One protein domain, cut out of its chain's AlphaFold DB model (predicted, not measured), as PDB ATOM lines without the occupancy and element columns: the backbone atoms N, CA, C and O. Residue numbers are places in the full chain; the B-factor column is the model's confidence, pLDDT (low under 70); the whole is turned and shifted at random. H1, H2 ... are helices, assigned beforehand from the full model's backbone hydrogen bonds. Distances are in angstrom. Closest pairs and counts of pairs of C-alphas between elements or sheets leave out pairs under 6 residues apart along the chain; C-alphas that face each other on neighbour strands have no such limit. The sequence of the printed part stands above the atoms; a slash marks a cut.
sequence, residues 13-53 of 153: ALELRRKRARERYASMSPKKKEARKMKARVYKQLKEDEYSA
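This is residues 13 to 53 of the 153 residues of an uncharacterized protein of Oryza rufipogon (UniProt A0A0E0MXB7). Two helices meet near their ends as an open V, with the tight link of residues 27 to 29 at its corner; H1 makes the shorter arm and H2 the longer. The printed part has 41 residues with two named helices, H1 then H2, and no named strand: all helix. It is extended, with a radius of gyration of the C-alphas of 14.5 A, and only just flat, spanning 41 by 27 by 5 A.

Start at H1, residues 13 to 26, then pass to H2, residues 30 to 51. They are close but not clearly touching: their closest C-alphas, of Tyr 25 and Lys 33, are 7.8 A apart. They run opposite ways at a steep tilt of 67 degrees. In H1 and H2 every O i to N i+4 pair is within hydrogen-bond range.

Find C-alpha 13 at (46.682, 91.588, 0.814); from there H1 runs 19.9 A to C-alpha 26. H2 runs 31.8 A from C-alpha 30 at (68.242, 73.427, -3.715) to C-alpha 51 at (70.560, 83.326, 26.408).

The farthest C-alphas, of Leu 16 and Ala 53, are 41.4 A apart. The printed part has no cut. In this model, pLDDT is under 70 at residues 48 to 53.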
ATOM      1  N   ALA A  13      45.286  91.165   0.958       92.25
ATOM      2  CA  ALA A  13      46.682  91.588   0.814       92.25
ATOM      3  C   ALA A  13      47.663  90.637   1.536       92.25
ATOM      4  O   ALA A  13      48.778  90.394   1.064       92.25
ATOM      5  N   LEU A  14      47.240  90.056   2.665       92.94
ATOM      6  CA  LEU A  14      48.017  89.071   3.413       92.94
ATOM      7  C   LEU A  14      48.189  87.759   2.635       92.94
ATOM      8  O   LEU A  14      49.297  87.219   2.570       92.94
ATOM      9  N   GLU A  15      47.120  87.247   2.032       94.38
ATOM     10  CA  GLU A  15      47.160  86.028   1.221       94.38
ATOM     11  C   GLU A  15      48.029  86.207  -0.018       94.38
ATOM     12  O   GLU A  15      48.841  85.329  -0.315       94.38
ATOM     13  N   LEU A  16      47.962  87.372  -0.667       94.69
ATOM     14  CA  LEU A  16      48.816  87.699  -1.806       94.69
ATOM     15  C   LEU A  16      50.302  87.721  -1.412       94.69
ATOM     16  O   LEU A  16      51.150  87.153  -2.107       94.69
ATOM     17  N   ARG A  17      50.639  88.306  -0.251       95.75
ATOM     18  CA  ARG A  17      52.013  88.287   0.287       95.75
ATOM     19  C   ARG A  17      52.490  86.865   0.572       95.75
ATOM     20  O   ARG A  17      53.628  86.528   0.235       95.75
ATOM     21  N   ARG A  18      51.637  86.027   1.168       96.00
ATOM     22  CA  ARG A  18      51.944  84.617   1.451       96.00
ATOM     23  C   ARG A  18      52.124  83.813   0.159       96.00
ATOM     24  O   ARG A  18      53.094  83.066   0.067       96.00
ATOM     25  N   LYS A  19      51.259  84.005  -0.846       96.56
ATOM     26  CA  LYS A  19      51.354  83.372  -2.176       96.56
ATOM     27  C   LYS A  19      52.686  83.714  -2.842       96.56
ATOM     28  O   LYS A  19      53.488  82.814  -3.080       96.56
ATOM     29  N   ARG A  20      53.015  85.006  -2.952       96.00
ATOM     30  CA  ARG A  20      54.303  85.474  -3.495       96.00
ATOM     31  C   ARG A  20      55.506  84.934  -2.716       96.00
ATOM     32  O   ARG A  20      56.551  84.651  -3.294       96.00
ATOM     33  N   ALA A  21      55.419  84.827  -1.389       96.94
ATOM     34  CA  ALA A  21      56.503  84.269  -0.579       96.94
ATOM     35  C   ALA A  21      56.722  82.772  -0.850       96.94
ATOM     36  O   ALA A  21      57.874  82.343  -0.946       96.94
ATOM     37  N   ARG A  22      55.641  82.000  -1.011       97.06
ATOM     38  CA  ARG A  22      55.704  80.581  -1.388       97.06
ATOM     39  C   ARG A  22      56.292  80.401  -2.781       97.06
ATOM     40  O   ARG A  22      57.222  79.620  -2.924       97.06
ATOM     41  N   GLU A  23      55.830  81.167  -3.764       97.50
ATOM     42  CA  GLU A  23      56.346  81.129  -5.141       97.50
ATOM     43  C   GLU A  23      57.832  81.497  -5.202       97.50
ATOM     44  O   GLU A  23      58.625  80.764  -5.789       97.50
ATOM     45  N   ARG A  24      58.242  82.567  -4.501       97.56
ATOM     46  CA  ARG A  24      59.662  82.938  -4.364       97.56
ATOM     47  C   ARG A  24      60.502  81.826  -3.748       97.56
ATOM     48  O   ARG A  24      61.665  81.687  -4.098       97.56
ATOM     49  N   TYR A  25      59.961  81.063  -2.801       97.06
ATOM     50  CA  TYR A  25      60.682  79.929  -2.232       97.06
ATOM     51  C   TYR A  25      60.683  78.718  -3.170       97.06
ATOM     52  O   TYR A  25      61.704  78.047  -3.289       97.06
ATOM     53  N   ALA A  26      59.573  78.439  -3.853       97.69
ATOM     54  CA  ALA A  26      59.454  77.333  -4.795       97.69
ATOM     55  C   ALA A  26      60.486  77.454  -5.926       97.69
ATOM     56  O   ALA A  26      61.203  76.485  -6.174       97.69
ATOM     57  N   SER A  27      60.651  78.657  -6.492       97.50
ATOM     58  CA  SER A  27      61.606  78.957  -7.570       97.50
ATOM     59  C   SER A  27      63.080  78.976  -7.142       97.50
ATOM     60  O   SER A  27      63.972  79.094  -7.982       97.50
ATOM     61  N   MET A  28      63.376  78.848  -5.846       97.50
ATOM     62  CA  MET A  28      64.756  78.812  -5.361       97.50
ATOM     63  C   MET A  28      65.414  77.456  -5.614       97.50
ATOM     64  O   MET A  28      64.824  76.399  -5.369       97.50
ATOM     65  N   SER A  29      66.690  77.498  -6.008       97.88
ATOM     66  CA  SER A  29      67.495  76.293  -6.200       97.88
ATOM     67  C   SER A  29      67.743  75.552  -4.876       97.88
ATOM     68  O   SER A  29      67.796  76.188  -3.814       97.88
ATOM     69  N   PRO A  30      67.956  74.221  -4.912       97.94
ATOM     70  CA  PRO A  30      68.242  73.427  -3.715       97.94
ATOM     71  C   PRO A  30      69.396  73.992  -2.878       97.94
ATOM     72  O   PRO A  30      69.252  74.176  -1.674       97.94
ATOM     73  N   LYS A  31      70.498  74.403  -3.523       98.00
ATOM     74  CA  LYS A  31      71.660  75.006  -2.847       98.00
ATOM     75  C   LYS A  31      71.294  76.260  -2.045       98.00
ATOM     76  O   LYS A  31      71.755  76.430  -0.918       98.00
ATOM     77  N   LYS A  32      70.441  77.135  -2.592       97.69
ATOM     78  CA  LYS A  32      69.998  78.347  -1.884       97.69
ATOM     79  C   LYS A  32      69.029  78.029  -0.739       97.69
ATOM     80  O   LYS A  32      69.072  78.705   0.290       97.69
ATOM     81  N   LYS A  33      68.174  77.012  -0.891       98.00
ATOM     82  CA  LYS A  33      67.293  76.525   0.188       98.00
ATOM     83  C   LYS A  33      68.114  75.970   1.356       98.00
ATOM     84  O   LYS A  33      67.882  76.360   2.499       98.00
ATOM     85  N   GLU A  34      69.131  75.164   1.062       97.81
ATOM     86  CA  GLU A  34      70.054  74.611   2.058       97.81
ATOM     87  C   GLU A  34      70.864  75.698   2.773       97.81
ATOM     88  O   GLU A  34      70.915  75.716   4.003       97.81
ATOM     89  N   ALA A  35      71.401  76.681   2.044       97.69
ATOM     90  CA  ALA A  35      72.085  77.823   2.655       97.69
ATOM     91  C   ALA A  35      71.169  78.607   3.612       97.69
ATOM     92  O   ALA A  35      71.578  78.982   4.713       97.69
ATOM     93  N   ARG A  36      69.897  78.808   3.237       96.31
ATOM     94  CA  ARG A  36      68.901  79.451   4.105       96.31
ATOM     95  C   ARG A  36      68.631  78.627   5.368       96.31
ATOM     96  O   ARG A  36      68.523  79.212   6.445       96.31
ATOM     97  N   LYS A  37      68.557  77.296   5.252       97.31
ATOM     98  CA  LYS A  37      68.415  76.375   6.392       97.31
ATOM     99  C   LYS A  37      69.616  76.465   7.334       97.31
ATOM    100  O   LYS A  37      69.422  76.592   8.538       97.31
ATOM    101  N   MET A  38      70.836  76.460   6.797       97.62
ATOM    102  CA  MET A  38      72.058  76.597   7.597       97.62
ATOM    103  C   MET A  38      72.113  77.942   8.322       97.62
ATOM    104  O   MET A  38      72.338  77.966   9.527       97.62
ATOM    105  N   LYS A  39      71.788  79.050   7.642       96.81
ATOM    106  CA  LYS A  39      71.710  80.376   8.277       96.81
ATOM    107  C   LYS A  39      70.691  80.415   9.421       96.81
ATOM    108  O   LYS A  39      70.966  80.999  10.462       96.81
ATOM    109  N   ALA A  40      69.528  79.784   9.244       95.75
ATOM    110  CA  ALA A  40      68.511  79.711  10.291       95.75
ATOM    111  C   ALA A  40      68.975  78.894  11.509       95.75
ATOM    112  O   ALA A  40      68.641  79.253  12.633       95.75
ATOM    113  N   ARG A  41      69.753  77.823  11.301       96.19
ATOM    114  CA  ARG A  41      70.352  77.036  12.391       96.19
ATOM    115  C   ARG A  41      71.387  77.843  13.168       96.19
ATOM    116  O   ARG A  41      71.282  77.904  14.384       96.19
ATOM    117  N   VAL A  42      72.314  78.503  12.472       95.81
ATOM    118  CA  VAL A  42      73.340  79.347  13.108       95.81
ATOM    119  C   VAL A  42      72.695  80.464  13.924       95.81
ATOM    120  O   VAL A  42      73.080  80.689  15.058       95.81
ATOM    121  N   TYR A  43      71.659  81.120  13.394       93.38
ATOM    122  CA  TYR A  43      70.940  82.151  14.145       93.38
ATOM    123  C   TYR A  43      70.296  81.619  15.434       93.38
ATOM    124  O   TYR A  43      70.304  82.312  16.445       93.38
ATOM    125  N   LYS A  44      69.738  80.400  15.407       91.06
ATOM    126  CA  LYS A  44      69.188  79.764  16.612       91.06
ATOM    127  C   LYS A  44      70.272  79.446  17.636       91.06
ATOM    128  O   LYS A  44      70.065  79.749  18.797       91.06
ATOM    129  N   GLN A  45      71.404  78.908  17.189       90.00
ATOM    130  CA  GLN A  45      72.547  78.629  18.062       90.00
ATOM    131  C   GLN A  45      73.061  79.912  18.712       90.00
ATOM    132  O   GLN A  45      73.109  79.981  19.924       90.00
ATOM    133  N   LEU A  46      73.286  80.975  17.932       85.31
ATOM    134  CA  LEU A  46      73.726  82.263  18.477       85.31
ATOM    135  C   LEU A  46      72.731  82.864  19.476       85.31
ATOM    136  O   LEU A  46      73.147  83.458  20.459       85.31
ATOM    137  N   LYS A  47      71.422  82.706  19.241       78.06
ATOM    138  CA  LYS A  47      70.396  83.099  20.213       78.06
ATOM    139  C   LYS A  47      70.484  82.247  21.479       78.06
ATOM    140  O   LYS A  47      70.434  82.794  22.565       78.06
ATOM    141  N   GLU A  48      70.592  80.931  21.364       69.50
ATOM    142  CA  GLU A  48      70.726  80.049  22.531       69.50
ATOM    143  C   GLU A  48      72.011  80.344  23.317       69.50
ATOM    144  O   GLU A  48      71.955  80.397  24.540       69.50
ATOM    145  N   ASP A  49      73.111  80.660  22.633       61.56
ATOM    146  CA  ASP A  49      74.373  81.080  23.242       61.56
ATOM    147  C   ASP A  49      74.227  82.443  23.954       61.56
ATOM    148  O   ASP A  49      74.682  82.600  25.086       61.56
ATOM    149  N   GLU A  50      73.517  83.406  23.349       56.31
ATOM    150  CA  GLU A  50      73.196  84.727  23.925       56.31
ATOM    151  C   GLU A  50      72.266  84.641  25.156       56.31
ATOM    152  O   GLU A  50      72.362  85.474  26.057       56.31
ATOM    153  N   TYR A  51      71.407  83.617  25.238       51.78
ATOM    154  CA  TYR A  51      70.560  83.326  26.408       51.78
ATOM    155  C   TYR A  51      71.159  82.279  27.362       51.78
ATOM    156  O   TYR A  51      70.595  82.043  28.431       51.78
ATOM    157  N   SER A  52      72.317  81.697  27.038       52.41
ATOM    158  CA  SER A  52      73.126  80.884  27.951       52.41
ATOM    159  C   SER A  52      74.076  81.760  28.768       52.41
ATOM    160  O   SER A  52      75.273  81.510  28.886       52.41
ATOM    161  N   ALA A  53      73.535  82.804  29.395       53.28
ATOM    162  CA  ALA A  53      74.163  83.269  30.621       53.28
ATOM    163  C   ALA A  53      74.223  82.054  31.573       53.28
ATOM    164  O   ALA A  53      73.243  81.296  31.629       53.28
TER     165      ALA A  53